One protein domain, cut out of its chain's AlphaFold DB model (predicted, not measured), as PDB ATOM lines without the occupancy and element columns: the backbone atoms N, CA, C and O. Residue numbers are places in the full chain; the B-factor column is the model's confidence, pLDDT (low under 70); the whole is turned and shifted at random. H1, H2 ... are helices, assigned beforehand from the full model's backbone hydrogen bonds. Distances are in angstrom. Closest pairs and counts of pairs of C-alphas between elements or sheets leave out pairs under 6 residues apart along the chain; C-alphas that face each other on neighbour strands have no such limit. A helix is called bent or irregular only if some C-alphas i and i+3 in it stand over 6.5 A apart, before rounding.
ATOM      1  N   PRO A  60      -2.189  41.854 -53.109       92.88
ATOM      2  CA  PRO A  60      -0.853  42.429 -53.274       92.88
ATOM      3  C   PRO A  60       0.273  41.464 -52.897       92.88
ATOM      4  O   PRO A  60       1.156  41.210 -53.718       92.88
ATOM      5  N   ASP A  61       0.202  40.869 -51.706       96.62
ATOM      6  CA  ASP A  61       1.229  39.949 -51.209       96.62
ATOM      7  C   ASP A  61       1.284  38.652 -52.026       96.62
ATOM      8  O   ASP A  61       2.346  38.069 -52.231       96.62
ATOM      9  N   MET A  62       0.153  38.239 -52.602       95.94
ATOM     10  CA  MET A  62       0.127  37.081 -53.484       95.94
ATOM     11  C   MET A  62       0.810  37.358 -54.829       95.94
ATOM     12  O   MET A  62       1.564  36.522 -55.330       95.94
ATOM     13  N   LYS A  63       0.603  38.549 -55.408       93.69
ATOM     14  CA  LYS A  63       1.326  38.995 -56.613       93.69
ATOM     15  C   LYS A  63       2.827  39.093 -56.352       93.69
ATOM     16  O   LYS A  63       3.616  38.642 -57.183       93.69
ATOM     17  N   GLU A  64       3.212  39.669 -55.214       95.50
ATOM     18  CA  GLU A  64       4.612  39.760 -54.794       95.50
ATOM     19  C   GLU A  64       5.232  38.363 -54.666       95.50
ATOM     20  O   GLU A  64       6.278  38.098 -55.259       95.50
ATOM     21  N   GLY A  65       4.551  37.441 -53.980       96.56
ATOM     22  CA  GLY A  65       5.028  36.075 -53.802       96.56
ATOM     23  C   GLY A  65       5.215  35.323 -55.120       96.56
ATOM     24  O   GLY A  65       6.252  34.689 -55.318       96.56
ATOM     25  N   LEU A  66       4.277  35.449 -56.066       95.12
ATOM     26  CA  LEU A  66       4.403  34.847 -57.401       95.12
ATOM     27  C   LEU A  66       5.586  35.428 -58.188       95.12
ATOM     28  O   LEU A  66       6.361  34.672 -58.772       95.12
ATOM     29  N   ALA A  67       5.776  36.749 -58.163       93.44
ATOM     30  CA  ALA A  67       6.896  37.393 -58.853       93.44
ATOM     31  C   ALA A  67       8.261  36.983 -58.265       93.44
ATOM     32  O   ALA A  67       9.237  36.798 -59.003       93.44
ATOM     33  N   LEU A  68       8.337  36.817 -56.941       96.12
ATOM     34  CA  LEU A  68       9.534  36.334 -56.250       96.12
ATOM     35  C   LEU A  68       9.804  34.859 -56.566       96.12
ATOM     36  O   LEU A  68      10.950  34.497 -56.823       96.12
ATOM     37  N   LEU A  69       8.760  34.027 -56.633       94.62
ATOM     38  CA  LEU A  69       8.864  32.620 -57.026       94.62
ATOM     39  C   LEU A  69       9.410  32.472 -58.457       94.62
ATOM     40  O   LEU A  69      10.354  31.713 -58.675       94.62
ATOM     41  N   GLU A  70       8.890  33.249 -59.413       92.69
ATOM     42  CA  GLU A  70       9.393  33.300 -60.799       92.69
ATOM     43  C   GLU A  70      10.856  33.759 -60.874       92.69
ATOM     44  O   GLU A  70      11.636  33.273 -61.696       92.69
ATOM     45  N   SER A  71      11.242  34.669 -59.980       93.94
ATOM     46  CA  SER A  71      12.611  35.179 -59.859       93.94
ATOM     47  C   SER A  71      13.539  34.245 -59.071       93.94
ATOM     48  O   SER A  71      14.711  34.566 -58.901       93.94
ATOM     49  N   LYS A  72      13.041  33.083 -58.618       95.44
ATOM     50  CA  LYS A  72      13.741  32.107 -57.761       95.44
ATOM     51  C   LYS A  72      14.163  32.655 -56.389       95.44
ATOM     52  O   LYS A  72      14.981  32.054 -55.698       95.44
ATOM     53  N   GLU A  73      13.559  33.758 -55.960       97.38
ATOM     54  CA  GLU A  73      13.741  34.378 -54.645       97.38
ATOM     55  C   GLU A  73      12.821  33.702 -53.615       97.38
ATOM     56  O   GLU A  73      11.909  34.306 -53.049       97.38
ATOM     57  N   TYR A  74      13.029  32.402 -53.389       97.38
ATOM     58  CA  TYR A  74      12.077  31.542 -52.675       97.38
ATOM     59  C   TYR A  74      11.810  31.964 -51.221       97.38
ATOM     60  O   TYR A  74      10.679  31.873 -50.750       97.38
ATOM     61  N   GLN A  75      12.820  32.469 -50.503       97.62
ATOM     62  CA  GLN A  75      12.632  32.989 -49.139       97.62
ATOM     63  C   GLN A  75      11.806  34.280 -49.119       97.62
ATOM     64  O   GLN A  75      11.053  34.531 -48.179       97.62
ATOM     65  N   GLY A  76      11.969  35.126 -50.138       97.81
ATOM     66  CA  GLY A  76      11.120  36.296 -50.326       97.81
ATOM     67  C   GLY A  76       9.681  35.873 -50.613       97.81
ATOM     68  O   GLY A  76       8.766  36.360 -49.956       97.81
ATOM     69  N   ALA A  77       9.505  34.916 -51.528       98.19
ATOM     70  CA  ALA A  77       8.197  34.395 -51.908       98.19
ATOM     71  C   ALA A  77       7.425  33.840 -50.704       98.19
ATOM     72  O   ALA A  77       6.272  34.205 -50.506       98.19
ATOM     73  N   LEU A  78       8.078  33.038 -49.853       98.25
ATOM     74  CA  LEU A  78       7.475  32.508 -48.626       98.25
ATOM     75  C   LEU A  78       6.953  33.612 -47.702       98.25
ATOM     76  O   LEU A  78       5.810  33.538 -47.273       98.25
ATOM     77  N   ARG A  79       7.747  34.660 -47.455       98.31
ATOM     78  CA  ARG A  79       7.327  35.786 -46.603       98.31
ATOM     79  C   ARG A  79       6.144  36.558 -47.182       98.31
ATOM     80  O   ARG A  79       5.313  37.053 -46.430       98.31
ATOM     81  N   ALA A  80       6.074  36.686 -48.504       98.19
ATOM     82  CA  ALA A  80       4.935  37.311 -49.164       98.19
ATOM     83  C   ALA A  80       3.683  36.416 -49.069       98.19
ATOM     84  O   ALA A  80       2.611  36.883 -48.703       98.19
ATOM     85  N   PHE A  81       3.817  35.107 -49.282       98.38
ATOM     86  CA  PHE A  81       2.706  34.168 -49.110       98.38
ATOM     87  C   PHE A  81       2.203  34.080 -47.665       98.38
ATOM     88  O   PHE A  81       0.997  33.999 -47.461       98.38
ATOM     89  N   GLU A  82       3.086  34.166 -46.667       97.75
ATOM     90  CA  GLU A  82       2.695  34.257 -45.253       97.75
ATOM     91  C   GLU A  82       1.795  35.469 -44.997       97.75
ATOM     92  O   GLU A  82       0.725  35.315 -44.420       97.75
ATOM     93  N   LYS A  83       2.156  36.651 -45.509       97.69
ATOM     94  CA  LYS A  83       1.293  37.838 -45.403       97.69
ATOM     95  C   LYS A  83      -0.036  37.659 -46.133       97.69
ATOM     96  O   LYS A  83      -1.066  38.098 -45.638       97.69
ATOM     97  N   ALA A  84      -0.031  36.989 -47.287       96.94
ATOM     98  CA  ALA A  84      -1.261  36.692 -48.011       96.94
ATOM     99  C   ALA A  84      -2.205  35.774 -47.206       96.94
ATOM    100  O   ALA A  84      -3.414  35.890 -47.356       96.94
ATOM    101  N   LEU A  85      -1.694  34.890 -46.336       96.75
ATOM    102  CA  LEU A  85      -2.534  34.065 -45.450       96.75
ATOM    103  C   LEU A  85      -3.269  34.881 -44.373       96.75
ATOM    104  O   LEU A  85      -4.314  34.424 -43.891       96.75
ATOM    105  N   ASP A  86      -2.721  36.042 -44.008       94.94
ATOM    106  CA  ASP A  86      -3.258  36.951 -42.988       94.94
ATOM    107  C   ASP A  86      -4.301  37.934 -43.548       94.94
ATOM    108  O   ASP A  86      -4.931  38.670 -42.782       94.94
ATOM    109  N   ASP A  87      -4.512  37.950 -44.867       93.88
ATOM    110  CA  ASP A  87      -5.530  38.786 -45.495       93.88
ATOM    111  C   ASP A  87      -6.940  38.363 -45.015       93.88
ATOM    112  O   ASP A  87      -7.288  37.176 -45.055       93.88
ATOM    113  N   PRO A  88      -7.770  39.309 -44.530       90.69
ATOM    114  CA  PRO A  88      -9.059  38.998 -43.912       90.69
ATOM    115  C   PRO A  88     -10.068  38.391 -44.890       90.69
ATOM    116  O   PRO A  88     -10.998  37.708 -44.457       90.69
ATOM    117  N   ASP A  89      -9.891  38.612 -46.190       87.62
ATOM    118  CA  ASP A  89     -10.795  38.102 -47.207       87.62
ATOM    119  C   ASP A  89     -10.415  36.671 -47.627       87.62
ATOM    120  O   ASP A  89     -11.184  35.996 -48.318       87.62
ATOM    121  N   VAL A  90      -9.258  36.144 -47.225       92.56
ATOM    122  CA  VAL A  90      -8.775  34.829 -47.667       92.56
ATOM    123  C   VAL A  90      -9.590  33.682 -47.055       92.56
ATOM    124  O   VAL A  90      -9.606  33.435 -45.849       92.56
ATOM    125  N   THR A  91     -10.246  32.922 -47.937       93.75
ATOM    126  CA  THR A  91     -11.071  31.751 -47.603       93.75
ATOM    127  C   THR A  91     -10.205  30.510 -47.352       93.75
ATOM    128  O   THR A  91      -9.055  30.475 -47.793       93.75
ATOM    129  N   PRO A  92     -10.725  29.439 -46.716       94.75
ATOM    130  CA  PRO A  92      -9.992  28.173 -46.585       94.75
ATOM    131  C   PRO A  92      -9.471  27.623 -47.921       94.75
ATOM    132  O   PRO A  92      -8.354  27.114 -47.993       94.75
ATOM    133  N   VAL A  93     -10.246  27.806 -48.993       93.94
ATOM    134  CA  VAL A  93      -9.870  27.478 -50.376       93.94
ATOM    135  C   VAL A  93      -8.650  28.284 -50.814       93.94
ATOM    136  O   VAL A  93      -7.676  27.722 -51.308       93.94
ATOM    137  N   SER A  94      -8.673  29.597 -50.582       94.69
ATOM    138  CA  SER A  94      -7.545  30.480 -50.887       94.69
ATOM    139  C   SER A  94      -6.300  30.104 -50.078       94.69
ATOM    140  O   SER A  94      -5.218  30.016 -50.652       94.69
ATOM    141  N   LYS A  95      -6.440  29.790 -48.780       96.38
ATOM    142  CA  LYS A  95      -5.318  29.329 -47.939       96.38
ATOM    143  C   LYS A  95      -4.704  28.042 -48.471       96.38
ATOM    144  O   LYS A  95      -3.485  27.947 -48.554       96.38
ATOM    145  N   HIS A  96      -5.530  27.079 -48.882       95.81
ATOM    146  CA  HIS A  96      -5.038  25.839 -49.478       95.81
ATOM    147  C   HIS A  96      -4.185  26.109 -50.725       95.81
ATOM    148  O   HIS A  96      -3.096  25.551 -50.850       95.81
ATOM    149  N   LEU A  97      -4.653  26.989 -51.615       95.06
ATOM    150  CA  LEU A  97      -3.918  27.380 -52.822       95.06
ATOM    151  C   LEU A  97      -2.627  28.142 -52.496       95.06
ATOM    152  O   LEU A  97      -1.616  27.942 -53.162       95.06
ATOM    153  N   ILE A  98      -2.629  29.002 -51.473       97.38
ATOM    154  CA  ILE A  98      -1.411  29.681 -51.009       97.38
ATOM    155  C   ILE A  98      -0.387  28.647 -50.521       97.38
ATOM    156  O   ILE A  98       0.780  28.717 -50.912       97.38
ATOM    157  N   TYR A  99      -0.818  27.644 -49.748       97.75
ATOM    158  CA  TYR A  99       0.066  26.567 -49.303       97.75
ATOM    159  C   TYR A  99       0.685  25.777 -50.460       97.75
ATOM    160  O   TYR A  99       1.860  25.432 -50.355       97.75
ATOM    161  N   ASP A 100      -0.016  25.568 -51.582       96.06
ATOM    162  CA  ASP A 100       0.575  24.925 -52.769       96.06
ATOM    163  C   ASP A 100       1.823  25.682 -53.259       96.06
ATOM    164  O   ASP A 100       2.846  25.075 -53.592       96.06
ATOM    165  N   TYR A 101       1.776  27.016 -53.268       96.88
ATOM    166  CA  TYR A 101       2.921  27.846 -53.656       96.88
ATOM    167  C   TYR A 101       4.022  27.866 -52.594       96.88
ATOM    168  O   TYR A 101       5.210  27.837 -52.930       96.88
ATOM    169  N   MET A 102       3.655  27.874 -51.313       98.19
ATOM    170  CA  MET A 102       4.628  27.791 -50.223       98.19
ATOM    171  C   MET A 102       5.367  26.447 -50.228       98.19
ATOM    172  O   MET A 102       6.580  26.420 -50.029       98.19
ATOM    173  N   LEU A 103       4.671  25.343 -50.515       96.69
ATOM    174  CA  LEU A 103       5.262  24.012 -50.664       96.69
ATOM    175  C   LEU A 103       6.253  23.967 -51.825       96.69
ATOM    176  O   LEU A 103       7.360  23.458 -51.658       96.69
ATOM    177  N   GLN A 104       5.910  24.565 -52.970       95.38
ATOM    178  CA  GLN A 104       6.841  24.700 -54.096       95.38
ATOM    179  C   GLN A 104       8.103  25.476 -53.695       95.38
ATOM    180  O   GLN A 104       9.219  25.021 -53.955       95.38
ATOM    181  N   ALA A 105       7.951  26.620 -53.021       96.38
ATOM    182  CA  ALA A 105       9.084  27.420 -52.563       96.38
ATOM    183  C   ALA A 105       9.947  26.668 -51.529       96.38
ATOM    184  O   ALA A 105      11.175  26.671 -51.626       96.38
ATOM    185  N   ALA A 106       9.323  25.978 -50.570       96.12
ATOM    186  CA  ALA A 106      10.015  25.173 -49.564       96.12
ATOM    187  C   ALA A 106      10.765  23.984 -50.186       96.12
ATOM    188  O   ALA A 106      11.899  23.703 -49.787       96.12
ATOM    189  N   ALA A 107      10.171  23.334 -51.193       94.31
ATOM    190  CA  ALA A 107      10.804  22.255 -51.943       94.31
ATOM    191  C   ALA A 107      12.055  22.746 -52.684       94.31
ATOM    192  O   ALA A 107      13.114  22.132 -52.572       94.31
ATOM    193  N   LYS A 108      11.971  23.903 -53.356       94.50
ATOM    194  CA  LYS A 108      13.110  24.521 -54.060       94.50
ATOM    195  C   LYS A 108      14.206  25.039 -53.127       94.50
ATOM    196  O   LYS A 108      15.369  25.074 -53.513       94.50
ATOM    197  N   LEU A 109      13.866  25.392 -51.887       94.56
ATOM    198  CA  LEU A 109      14.844  25.668 -50.826       94.56
ATOM    199  C   LEU A 109      15.436  24.401 -50.197       94.56
ATOM    200  O   LEU A 109      16.318  24.512 -49.348       94.56
ATOM    201  N   GLN A 110      14.925  23.221 -50.555       92.94
ATOM    202  CA  GLN A 110      15.260  21.938 -49.937       92.94
ATOM    203  C   GLN A 110      15.062  21.931 -48.410       92.94
ATOM    204  O   GLN A 110      15.696  21.166 -47.679       92.94
ATOM    205  N   ASN A 111      14.156  22.777 -47.907       93.25
ATOM    206  CA  ASN A 111      13.863  22.868 -46.483       93.25
ATOM    207  C   ASN A 111      12.766  21.863 -46.114       93.25
ATOM    208  O   ASN A 111      11.579  22.189 -46.084       93.25
ATOM    209  N   LYS A 112      13.190  20.627 -45.826       92.00
ATOM    210  CA  LYS A 112      12.310  19.483 -45.531       92.00
ATOM    211  C   LYS A 112      11.365  19.741 -44.357       92.00
ATOM    212  O   LYS A 112      10.188  19.411 -44.441       92.00
ATOM    213  N   MET A 113      11.864  20.362 -43.286       91.00
ATOM    214  CA  MET A 113      11.060  20.637 -42.090       91.00
ATOM    215  C   MET A 113      10.008  21.711 -42.345       91.00
ATOM    216  O   MET A 113       8.867  21.572 -41.911       91.00
ATOM    217  N   LEU A 114      10.369  22.767 -43.079       94.88
ATOM    218  CA  LEU A 114       9.398  23.772 -43.497       94.88
ATOM    219  C   LEU A 114       8.333  23.150 -44.405       94.88
ATOM    220  O   LEU A 114       7.148  23.340 -44.158       94.88
ATOM    221  N   PHE A 115       8.747  22.370 -45.406       95.19
ATOM    222  CA  PHE A 115       7.829  21.676 -46.306       95.19
ATOM    223  C   PHE A 115       6.846  20.785 -45.537       95.19
ATOM    224  O   PHE A 115       5.641  20.898 -45.732       95.19
ATOM    225  N   ALA A 116       7.340  19.954 -44.616       92.62
ATOM    226  CA  ALA A 116       6.502  19.054 -43.829       92.62
ATOM    227  C   ALA A 116       5.491  19.812 -42.952       92.62
ATOM    228  O   ALA A 116       4.315  19.446 -42.900       92.62
ATOM    229  N   ASN A 117       5.914  20.910 -42.316       93.94
ATOM    230  CA  ASN A 117       5.022  21.754 -41.520       93.94
ATOM    231  C   ASN A 117       3.937  22.423 -42.375       93.94
ATOM    232  O   ASN A 117       2.770  22.428 -41.984       93.94
ATOM    233  N   LEU A 118       4.299  22.952 -43.546       96.56
ATOM    234  CA  LEU A 118       3.342  23.549 -44.482       96.56
ATOM    235  C   LEU A 118       2.355  22.505 -45.008       96.56
ATOM    236  O   LEU A 118       1.155  22.763 -45.048       96.56
ATOM    237  N   PHE A 119       2.838  21.307 -45.343       95.69
ATOM    238  CA  PHE A 119       1.994  20.230 -45.852       95.69
ATOM    239  C   PHE A 119       0.995  19.772 -44.789       95.69
ATOM    240  O   PHE A 119      -0.186  19.586 -45.072       95.69
ATOM    241  N   LYS A 120       1.436  19.697 -43.529       95.44
ATOM    242  CA  LYS A 120       0.557  19.436 -42.389       95.44
ATOM    243  C   LYS A 120      -0.524  20.507 -42.240       95.44
ATOM    244  O   LYS A 120      -1.688  20.158 -42.069       95.44
ATOM    245  N   GLN A 121      -0.172  21.791 -42.325       96.25
ATOM    246  CA  GLN A 121      -1.146  22.889 -42.240       96.25
ATOM    247  C   GLN A 121      -2.162  22.855 -43.390       96.25
ATOM    248  O   GLN A 121      -3.362  23.002 -43.156       96.25
ATOM    249  N   GLN A 122      -1.708  22.586 -44.613       96.25
ATOM    250  CA  GLN A 122      -2.585  22.407 -45.768       96.25
ATOM    251  C   GLN A 122      -3.545  21.225 -45.575       96.25
ATOM    252  O   GLN A 122      -4.751  21.355 -45.782       96.25
ATOM    253  N   ALA A 123      -3.037  20.088 -45.104       95.50
ATOM    254  CA  ALA A 123      -3.851  18.909 -44.852       95.50
ATOM    255  C   ALA A 123      -4.850  19.109 -43.694       95.50
ATOM    256  O   ALA A 123      -5.962  18.583 -43.738       95.50
ATOM    257  N   MET A 124      -4.504  19.916 -42.681       95.62
ATOM    258  CA  MET A 124      -5.461  20.354 -41.652       95.62
ATOM    259  C   MET A 124      -6.611  21.156 -42.260       95.62
ATOM    260  O   MET A 124      -7.757  20.939 -41.875       95.62
ATOM    261  N   LEU A 125      -6.340  22.038 -43.231       94.75
ATOM    262  CA  LEU A 125      -7.411  22.769 -43.912       94.75
ATOM    263  C   LEU A 125      -8.379  21.820 -44.614       94.75
ATOM    264  O   LEU A 125      -9.584  22.017 -44.473       94.75
ATOM    265  N   GLN A 126      -7.872  20.803 -45.316       94.31
ATOM    266  CA  GLN A 126      -8.704  19.801 -45.991       94.31
ATOM    267  C   GLN A 126      -9.512  18.949 -45.005       94.31
ATOM    268  O   GLN A 126     -10.663  18.615 -45.277       94.31
ATOM    269  N   ARG A 127      -8.947  18.630 -43.838       95.19
ATOM    270  CA  ARG A 127      -9.668  17.921 -42.774       95.19
ATOM    271  C   ARG A 127     -10.805  18.765 -42.197       95.19
ATOM    272  O   ARG A 127     -11.900  18.256 -41.954       95.19
ATOM    273  N   ASP A 128     -10.544  20.046 -41.953       95.50
ATOM    274  CA  ASP A 128     -11.420  20.893 -41.138       95.50
ATOM    275  C   ASP A 128     -12.468  21.650 -41.975       95.50
ATOM    276  O   ASP A 128     -13.565  21.934 -41.482       95.50
ATOM    277  N   ASN A 129     -12.207  21.892 -43.262       94.88
ATOM    278  CA  ASN A 129     -13.041  22.712 -44.147       94.88
ATOM    279  C   ASN A 129     -13.574  21.916 -45.343       94.88
ATOM    280  O   ASN A 129     -13.045  20.870 -45.697       94.88
ATOM    281  N   ASP A 130     -14.638  22.421 -45.967       90.69
ATOM    282  CA  ASP A 130     -15.089  21.918 -47.264       90.69
ATOM    283  C   ASP A 130     -14.248  22.565 -48.370       90.69
ATOM    284  O   ASP A 130     -14.312  23.775 -48.595       90.69
ATOM    285  N   LEU A 131     -13.424  21.747 -49.022       93.69
ATOM    286  CA  LEU A 131     -12.608  22.135 -50.168       93.69
ATOM    287  C   LEU A 131     -13.107  21.466 -51.459       93.69
ATOM    288  O   LEU A 131     -12.356  21.364 -52.430       93.69
ATOM    289  N   GLY A 132     -14.374  21.044 -51.504       91.88
ATOM    290  CA  GLY A 132     -14.981  20.360 -52.647       91.88
ATOM    291  C   GLY A 132     -14.903  21.165 -53.943       91.88
ATOM    292  O   GLY A 132     -14.738  20.594 -55.018       91.88
ATOM    293  N   VAL A 133     -14.872  22.499 -53.855       90.94
ATOM    294  CA  VAL A 133     -14.616  23.386 -55.002       90.94
ATOM    295  C   VAL A 133     -13.260  23.126 -55.676       90.94
ATOM    296  O   VAL A 133     -13.108  23.325 -56.882       90.94
ATOM    297  N   LEU A 134     -12.263  22.648 -54.929       89.94
ATOM    298  CA  LEU A 134     -10.964  22.238 -55.464       89.94
ATOM    299  C   LEU A 134     -10.979  20.808 -56.020       89.94
ATOM    300  O   LEU A 134     -10.031  20.449 -56.724       89.94
ATOM    301  N   GLY A 135     -12.051  20.049 -55.777       90.88
ATOM    302  CA  GLY A 135     -12.150  18.612 -56.026       90.88
ATOM    303  C   GLY A 135     -11.544  17.773 -54.901       90.88
ATOM    304  O   GLY A 135     -11.082  16.667 -55.164       90.88
ATOM    305  N   LEU A 136     -11.470  18.320 -53.684       91.44
ATOM    306  CA  LEU A 136     -10.861  17.666 -52.529       91.44
ATOM    307  C   LEU A 136     -11.934  17.214 -51.547       91.44
ATOM    308  O   LEU A 136     -12.711  18.028 -51.047       91.44
ATOM    309  N   ASP A 137     -11.926  15.921 -51.237       89.38
ATOM    310  CA  ASP A 137     -12.805  15.363 -50.221       89.38
ATOM    311  C   ASP A 137     -12.369  15.818 -48.831       89.38
ATOM    312  O   ASP A 137     -11.180  15.810 -48.488       89.38
ATOM    313  N   LYS A 138     -13.353  16.172 -48.003       90.69
ATOM    314  CA  LYS A 138     -13.126  16.468 -46.592       90.69
ATOM    315  C   LYS A 138     -12.801  15.172 -45.852       90.69
ATOM    316  O   LYS A 138     -13.702  14.409 -45.504       90.69
ATOM    317  N   SER A 139     -11.519  14.919 -45.611       87.06
ATOM    318  CA  SER A 139     -11.061  13.698 -44.949       87.06
ATOM    319  C   SER A 139      -9.883  13.946 -44.011       87.06
ATOM    320  O   SER A 139      -9.104  14.887 -44.162       87.06
ATOM    321  N   GLY A 140      -9.750  13.069 -43.013       89.56
ATOM    322  CA  GLY A 140      -8.569  13.018 -42.153       89.56
ATOM    323  C   GLY A 140      -7.369  12.339 -42.813       89.56
ATOM    324  O   GLY A 140      -6.264  12.439 -42.285       89.56
ATOM    325  N   ASP A 141      -7.562  11.682 -43.957       92.56
ATOM    326  CA  ASP A 141      -6.538  10.851 -44.594       92.56
ATOM    327  C   ASP A 141      -5.371  11.691 -45.106       92.56
ATOM    328  O   ASP A 141      -4.214  11.325 -44.909       92.56
ATOM    329  N   ALA A 142      -5.658  12.862 -45.686       90.88
ATOM    330  CA  ALA A 142      -4.625  13.809 -46.098       90.88
ATOM    331  C   ALA A 142      -3.763  14.244 -44.902       90.88
ATOM    332  O   ALA A 142      -2.538  14.305 -44.997       90.88
ATOM    333  N   TYR A 143      -4.394  14.498 -43.751       94.25
ATOM    334  CA  TYR A 143      -3.695  14.898 -42.532       94.25
ATOM    335  C   TYR A 143      -2.860  13.753 -41.952       94.25
ATOM    336  O   TYR A 143      -1.692  13.957 -41.627       94.25
ATOM    337  N   ALA A 144      -3.413  12.539 -41.897       94.50
ATOM    338  CA  ALA A 144      -2.679  11.348 -41.476       94.50
ATOM    339  C   ALA A 144      -1.472  11.073 -42.387       94.50
ATOM    340  O   ALA A 144      -0.388  10.749 -41.902       94.50
ATOM    341  N   TYR A 145      -1.626  11.257 -43.701       93.62
ATOM    342  CA  TYR A 145      -0.531  11.133 -44.661       93.62
ATOM    343  C   TYR A 145       0.529  12.230 -44.488       93.62
ATOM    344  O   TYR A 145       1.723  11.943 -44.569       93.62
ATOM    345  N   ALA A 146       0.131  13.469 -44.189       94.38
ATOM    346  CA  ALA A 146       1.073  14.546 -43.892       94.38
ATOM    347  C   ALA A 146       1.880  14.276 -42.611       94.38
ATOM    348  O   ALA A 146       3.093  14.491 -42.594       94.38
ATOM    349  N   GLU A 147       1.245  13.752 -41.557       94.06
ATOM    350  CA  GLU A 147       1.952  13.311 -40.345       94.06
ATOM    351  C   GLU A 147       2.897  12.146 -40.643       94.06
ATOM    352  O   GLU A 147       4.066  12.182 -40.257       94.06
ATOM    353  N   TYR A 148       2.431  11.166 -41.416       93.88
ATOM    354  CA  TYR A 148       3.243  10.042 -41.863       93.88
ATOM    355  C   TYR A 148       4.488  10.491 -42.641       93.88
ATOM    356  O   TYR A 148       5.591  10.024 -42.354       93.88
ATOM    357  N   MET A 149       4.341  11.415 -43.593       94.12
ATOM    358  CA  MET A 149       5.458  11.979 -44.355       94.12
ATOM    359  C   MET A 149       6.430  12.738 -43.446       94.12
ATOM    360  O   MET A 149       7.643  12.554 -43.559       94.12
ATOM    361  N   ASN A 150       5.915  13.563 -42.530       93.19
ATOM    362  CA  ASN A 150       6.735  14.322 -41.591       93.19
ATOM    363  C   ASN A 150       7.608  13.404 -40.724       93.19
ATOM    364  O   ASN A 150       8.814  13.628 -40.632       93.19
ATOM    365  N   ASP A 151       7.033  12.341 -40.156       93.31
ATOM    366  CA  ASP A 151       7.775  11.368 -39.344       93.31
ATOM    367  C   ASP A 151       8.954  10.763 -40.119       93.31
ATOM    368  O   ASP A 151      10.060  10.642 -39.589       93.31
ATOM    369  N   HIS A 152       8.752  10.429 -41.397       94.81
ATOM    370  CA  HIS A 152       9.805   9.859 -42.241       94.81
ATOM    371  C   HIS A 152      10.874  10.894 -42.619       94.81
ATOM    372  O   HIS A 152      12.063  10.581 -42.597       94.81
ATOM    373  N   LEU A 153      10.491  12.136 -42.924       92.56
ATOM    374  CA  LEU A 153      11.459  13.199 -43.212       92.56
ATOM    375  C   LEU A 153      12.317  13.544 -41.983       92.56
ATOM    376  O   LEU A 153      13.514  13.795 -42.134       92.56
ATOM    377  N   VAL A 154      11.744  13.503 -40.776       92.31
ATOM    378  CA  VAL A 154      12.490  13.642 -39.514       92.31
ATOM    379  C   VAL A 154      13.421  12.447 -39.300       92.31
ATOM    380  O   VAL A 154      14.609  12.633 -39.023       92.31
ATOM    381  N   ALA A 155      12.926  11.223 -39.505       94.94
ATOM    382  CA  ALA A 155      13.697   9.988 -39.359       94.94
ATOM    383  C   ALA A 155      14.938   9.910 -40.261       94.94
ATOM    384  O   ALA A 155      15.866   9.166 -39.952       94.94
ATOM    385  N   ALA A 156      14.994  10.686 -41.349       92.31
ATOM    386  CA  ALA A 156      16.175  10.770 -42.206       92.31
ATOM    387  C   ALA A 156      17.436  11.230 -41.448       92.31
ATOM    388  O   ALA A 156      18.541  10.848 -41.824       92.31
ATOM    389  N   ASN A 157      17.274  12.031 -40.386       91.75
ATOM    390  CA  ASN A 157      18.381  12.552 -39.576       91.75
ATOM    391  C   ASN A 157      18.235  12.268 -38.072       91.75
ATOM    392  O   ASN A 157      19.085  12.699 -37.295       91.75
ATOM    393  N   ASP A 158      17.183  11.563 -37.651       94.81
ATOM    394  CA  ASP A 158      16.955  11.195 -36.255       94.81
ATOM    395  C   ASP A 158      16.792   9.681 -36.103       94.81
ATOM    396  O   ASP A 158      15.743   9.104 -36.403       94.81
ATOM    397  N   GLU A 159      17.841   9.037 -35.589       95.94
ATOM    398  CA  GLU A 159      17.882   7.592 -35.368       95.94
ATOM    399  C   GLU A 159      16.799   7.124 -34.384       95.94
ATOM    400  O   GLU A 159      16.246   6.033 -34.543       95.94
ATOM    401  N   ALA A 160      16.447   7.946 -33.391       96.25
ATOM    402  CA  ALA A 160      15.405   7.595 -32.434       96.25
ATOM    403  C   ALA A 160      14.034   7.511 -33.119       96.25
ATOM    404  O   ALA A 160      13.305   6.535 -32.924       96.25
ATOM    405  N   THR A 161      13.687   8.497 -33.950       95.38
ATOM    406  CA  THR A 161      12.457   8.462 -34.757       95.38
ATOM    407  C   THR A 161      12.506   7.347 -35.799       95.38
ATOM    408  O   THR A 161      11.527   6.616 -35.937       95.38
ATOM    409  N   PHE A 162      13.645   7.123 -36.460       97.38
ATOM    410  CA  PHE A 162      13.808   6.014 -37.405       97.38
ATOM    411  C   PHE A 162      13.513   4.654 -36.760       97.38
ATOM    412  O   PHE A 162      12.692   3.888 -37.270       97.38
ATOM    413  N   ASN A 163      14.129   4.362 -35.612       96.56
ATOM    414  CA  ASN A 163      13.921   3.096 -34.910       96.56
ATOM    415  C   ASN A 163      12.469   2.938 -34.434       96.56
ATOM    416  O   ASN A 163      11.907   1.856 -34.588       96.56
ATOM    417  N   LYS A 164      11.823   4.013 -33.960       96.81
ATOM    418  CA  LYS A 164      10.390   3.990 -33.607       96.81
ATOM    419  C   LYS A 164       9.499   3.619 -34.792       96.81
ATOM    420  O   LYS A 164       8.552   2.854 -34.620       96.81
ATOM    421  N   ILE A 165       9.783   4.146 -35.984       96.69
ATOM    422  CA  ILE A 165       9.033   3.810 -37.203       96.69
ATOM    423  C   ILE A 165       9.225   2.331 -37.551       96.69
ATOM    424  O   ILE A 165       8.240   1.637 -37.791       96.69
ATOM    425  N   VAL A 166      10.466   1.831 -37.523       96.94
ATOM    426  CA  VAL A 166      10.765   0.412 -37.784       96.94
ATOM    427  C   VAL A 166      10.015  -0.495 -36.808       96.94
ATOM    428  O   VAL A 166       9.355  -1.437 -37.233       96.94
ATOM    429  N   GLU A 167      10.070  -0.206 -35.508       96.19
ATOM    430  CA  GLU A 167       9.388  -0.998 -34.476       96.19
ATOM    431  C   GLU A 167       7.865  -0.984 -34.640       96.19
ATOM    432  O   GLU A 167       7.214  -2.026 -34.528       96.19
ATOM    433  N   ARG A 168       7.289   0.187 -34.936       95.31
ATOM    434  CA  ARG A 168       5.857   0.331 -35.218       95.31
ATOM    435  C   ARG A 168       5.451  -0.516 -36.419       95.31
ATOM    436  O   ARG A 168       4.466  -1.246 -36.339       95.31
ATOM    437  N   ASP A 169       6.198  -0.429 -37.513       94.88
ATOM    438  CA  ASP A 169       5.872  -1.131 -38.750       94.88
ATOM    439  C   ASP A 169       6.017  -2.650 -38.578       94.88
ATOM    440  O   ASP A 169       5.114  -3.387 -38.971       94.88
ATOM    441  N   MET A 170       7.066  -3.111 -37.882       96.12
ATOM    442  CA  MET A 170       7.221  -4.520 -37.505       96.12
ATOM    443  C   MET A 170       6.031  -5.022 -36.677       96.12
ATOM    444  O   MET A 170       5.482  -6.089 -36.949       96.12
ATOM    445  N   LYS A 171       5.588  -4.241 -35.685       96.06
ATOM    446  CA  LYS A 171       4.431  -4.590 -34.852       96.06
ATOM    447  C   LYS A 171       3.140  -4.673 -35.667       96.06
ATOM    448  O   LYS A 171       2.357  -5.596 -35.454       96.06
ATOM    449  N   ASN A 172       2.918  -3.737 -36.587       93.31
ATOM    450  CA  ASN A 172       1.694  -3.667 -37.388       93.31
ATOM    451  C   ASN A 172       1.519  -4.874 -38.317       93.31
ATOM    452  O   ASN A 172       0.389  -5.288 -38.562       93.31
ATOM    453  N   ILE A 173       2.621  -5.448 -38.805       92.94
ATOM    454  CA  ILE A 173       2.597  -6.624 -39.690       92.94
ATOM    455  C   ILE A 173       2.813  -7.950 -38.945       92.94
ATOM    456  O   ILE A 173       2.850  -9.002 -39.574       92.94
ATOM    457  N   GLY A 174       2.970  -7.918 -37.615       93.00
ATOM    458  CA  GLY A 174       3.278  -9.111 -36.820       93.00
ATOM    459  C   GLY A 174       4.648  -9.725 -37.139       93.00
ATOM    460  O   GLY A 174       4.815 -10.936 -37.016       93.00
ATOM    461  N   ALA A 175       5.609  -8.905 -37.568       93.12
ATOM    462  CA  ALA A 175       6.949  -9.334 -37.951       93.12
ATOM    463  C   ALA A 175       7.799  -9.776 -36.752       93.12
ATOM    464  O   ALA A 175       7.647  -9.310 -35.620       93.12
ATOM    465  N   THR A 176       8.752 -10.656 -37.034       93.31
ATOM    466  CA  THR A 176       9.740 -11.170 -36.085       93.31
ATOM    467  C   THR A 176      11.072 -10.436 -36.218       93.31
ATOM    468  O   THR A 176      11.298  -9.673 -37.154       93.31
ATOM    469  N   SER A 177      12.019 -10.695 -35.311       90.81
ATOM    470  CA  SER A 177      13.371 -10.123 -35.400       90.81
ATOM    471  C   SER A 177      14.099 -10.457 -36.710       90.81
ATOM    472  O   SER A 177      14.955  -9.679 -37.122       90.81
ATOM    473  N   ALA A 178      13.752 -11.567 -37.373       91.75
ATOM    474  CA  ALA A 178      14.324 -11.941 -38.667       91.75
ATOM    475  C   ALA A 178      13.898 -10.989 -39.801       91.75
ATOM    476  O   ALA A 178      14.649 -10.783 -40.748       91.75
ATOM    477  N   ASP A 179      12.738 -10.346 -39.670       94.00
ATOM    478  CA  ASP A 179      12.168  -9.447 -40.681       94.00
ATOM    479  C   ASP A 179      12.661  -7.997 -40.526       94.00
ATOM    480  O   ASP A 179      12.330  -7.118 -41.327       94.00
ATOM    481  N   ARG A 180      13.462  -7.718 -39.485       94.56
ATOM    482  CA  ARG A 180      13.894  -6.357 -39.142       94.56
ATOM    483  C   ARG A 180      14.680  -5.700 -40.268       94.56
ATOM    484  O   ARG A 180      14.472  -4.521 -40.533       94.56
ATOM    485  N   GLU A 181      15.581  -6.429 -40.924       95.88
ATOM    486  CA  GLU A 181      16.384  -5.868 -42.019       95.88
ATOM    487  C   GLU A 181      15.517  -5.441 -43.206       95.88
ATOM    488  O   GLU A 181      15.730  -4.358 -43.754       95.88
ATOM    489  N   ALA A 182      14.498  -6.237 -43.546       95.31
ATOM    490  CA  ALA A 182      13.528  -5.886 -44.577       95.31
ATOM    491  C   ALA A 182      12.727  -4.635 -44.180       95.31
ATOM    492  O   ALA A 182      12.657  -3.683 -44.954       95.31
ATOM    493  N   CYS A 183      12.236  -4.565 -42.939       95.56
ATOM    494  CA  CYS A 183      11.527  -3.380 -42.440       95.56
ATOM    495  C   CYS A 183      12.412  -2.122 -42.463       95.56
ATOM    496  O   CYS A 183      11.966  -1.043 -42.849       95.56
ATOM    497  N   VAL A 184      13.689  -2.248 -42.092       97.38
ATOM    498  CA  VAL A 184      14.669  -1.154 -42.178       97.38
ATOM    499  C   VAL A 184      14.855  -0.695 -43.626       97.38
ATOM    500  O   VAL A 184      14.932   0.511 -43.877       97.38
ATOM    501  N   ALA A 185      14.948  -1.627 -44.577       97.00
ATOM    502  CA  ALA A 185      15.081  -1.304 -45.994       97.00
ATOM    503  C   ALA A 185      13.842  -0.565 -46.527       97.00
ATOM    504  O   ALA A 185      14.001   0.450 -47.208       97.00
ATOM    505  N   ASP A 186      12.642  -1.000 -46.145       96.25
ATOM    506  CA  ASP A 186      11.379  -0.366 -46.532       96.25
ATOM    507  C   ASP A 186      11.250   1.054 -45.974       96.25
ATOM    508  O   ASP A 186      10.922   1.985 -46.713       96.25
ATOM    509  N   VAL A 187      11.574   1.269 -44.693       96.56
ATOM    510  CA  VAL A 187      11.573   2.618 -44.098       96.56
ATOM    511  C   VAL A 187      12.557   3.525 -44.838       96.56
ATOM    512  O   VAL A 187      12.199   4.641 -45.212       96.56
ATOM    513  N   LYS A 188      13.777   3.047 -45.125       97.06
ATOM    514  CA  LYS A 188      14.763   3.807 -45.916       97.06
ATOM    515  C   LYS A 188      14.259   4.117 -47.323       97.06
ATOM    516  O   LYS A 188      14.527   5.201 -47.835       97.06
ATOM    517  N   GLN A 189      13.551   3.187 -47.954       96.38
ATOM    518  CA  GLN A 189      12.985   3.393 -49.281       96.38
ATOM    519  C   GLN A 189      11.931   4.506 -49.272       96.38
ATOM    520  O   GLN A 189      12.027   5.424 -50.084       96.38
ATOM    521  N   ARG A 190      11.015   4.497 -48.300       95.50
ATOM    522  CA  ARG A 190       9.999   5.552 -48.146       95.50
ATOM    523  C   ARG A 190      10.599   6.919 -47.833       95.50
ATOM    524  O   ARG A 190      10.167   7.919 -48.393       95.50
ATOM    525  N   ILE A 191      11.645   6.969 -47.003       95.06
ATOM    526  CA  ILE A 191      12.404   8.209 -46.774       95.06
ATOM    527  C   ILE A 191      12.939   8.754 -48.102       95.06
ATOM    528  O   ILE A 191      12.722   9.922 -48.406       95.06
ATOM    529  N   ARG A 192      13.566   7.910 -48.932       93.69
ATOM    530  CA  ARG A 192      14.085   8.332 -50.245       93.69
ATOM    531  C   ARG A 192      12.991   8.801 -51.201       93.69
ATOM    532  O   ARG A 192      13.231   9.713 -51.988       93.69
ATOM    533  N   GLU A 193      11.815   8.187 -51.164       92.88
ATOM    534  CA  GLU A 193      10.660   8.619 -51.959       92.88
ATOM    535  C   GLU A 193      10.208  10.023 -51.558       92.88
ATOM    536  O   GLU A 193      10.054  10.883 -52.424       92.88
ATOM    537  N   PHE A 194      10.099  10.295 -50.256       92.50
ATOM    538  CA  PHE A 194       9.768  11.633 -49.762       92.50
ATOM    539  C   PHE A 194      10.882  12.652 -50.007       92.50
ATOM    540  O   PHE A 194      10.610  13.798 -50.351       92.50
ATOM    541  N   GLU A 195      12.145  12.247 -49.918       91.06
ATOM    542  CA  GLU A 195      13.265  13.109 -50.297       91.06
ATOM    543  C   GLU A 195      13.284  13.422 -51.803       91.06
ATOM    544  O   GLU A 195      13.826  14.448 -52.215       91.06
ATOM    545  N   GLY A 196      12.636  12.589 -52.622       88.12
ATOM    546  CA  GLY A 196      12.466  12.806 -54.056       88.12
ATOM    547  C   GLY A 196      11.710  14.090 -54.407       88.12
ATOM    548  O   GLY A 196      11.984  14.663 -55.458       88.12
ATOM    549  N   TYR A 197      10.847  14.598 -53.520       83.25
ATOM    550  CA  TYR A 197      10.151  15.881 -53.712       83.25
ATOM    551  C   TYR A 197      11.111  17.083 -53.774       83.25
ATOM    552  O   TYR A 197      10.738  18.141 -54.278       83.25
ATOM    553  N   PHE A 198      12.348  16.921 -53.298       88.25
ATOM    554  CA  PHE A 198      13.368  17.972 -53.232       88.25
ATOM    555  C   PHE A 198      14.478  17.804 -54.290       88.25
ATOM    556  O   PHE A 198      15.429  18.591 -54.302       88.25
ATOM    557  N   ASP A 199      14.399  16.783 -55.158       82.06
ATOM    558  CA  ASP A 199      15.359  16.573 -56.252       82.06
ATOM    559  C   ASP A 199      14.883  17.289 -57.525       82.06
ATOM    560  O   ASP A 199      13.989  16.824 -58.233       82.06
TER     561      ASP A 199
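AT A GLANCE: This is residues 60 to 199 of the 203 residues of an uncharacterized protein of bacterium ADurb.Bin374 (UniProt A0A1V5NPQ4). Longest helix H7 folds back past H6 and crosses part of H5, reaching one end of a row in which H2, H3, H4 and H5 stand side by side, alternately reversed. H1 packs on H2 at the far end of the row. The 140 printed residues hold seven named helices, H1 to H7 in chain order, and no named strand: all helix. The whole is elongated, 58 by 32 by 21 A, and only just loose, close to compact, with a radius of gyration of the C-alphas of 17.6 A.

IN THESE COORDINATES: Find C-alpha 177 at (13.371, -10.123, -35.400); from there H7, residues 177 to 198, runs 33.3 A to C-alpha 198 at (13.368, 17.972, -53.232). It is irregular: C-alphas 178 and 181 are 7.2 A apart. Look before it for H6 at 159 to 172, H5 at 141 to 155, H4 at 112 to 128, 24.2 A long, H3 at 92 to 108, 24.6 A, H2 at 74 to 85, and H1 at 60 to 70, from C-alpha 60 at (-0.853, 42.429, -53.274).

HOW THE PARTS SIT: Residues 187 to 195 of H7 touch residues 149 to 155 of H5, about perpendicular at 77 degrees; the closest C-alphas are those of His 152 and Ile 191, 5.5 A. H7 touches H6 at a steep tilt of 61 degrees, closest at Val 166 and Cys 183, C-alphas 6.1 A apart. H3 and H7 only just touch, only at their ends, with 3 pairs of C-alphas within 8 A. H4 and H5 form a hairpin, closest at C-alphas 123 and 143, 4.6 A. H1, H2 and H3 are an up and down bundle, each helix running against the one before. Every O i to N i+4 pair is within hydrogen-bond range in H1, H2, H4, H5 and H6, against 12 of 13 in H3 and 14 of 18 in H7.

THE WHOLE: The C-alphas of Pro 60 and Ala 178, the two farthest apart, are 58.3 A apart. The printed part has no cut; look to residues 129 to 140 for its long link, from H4 to H5. No printed residue is under 70 in pLDDT.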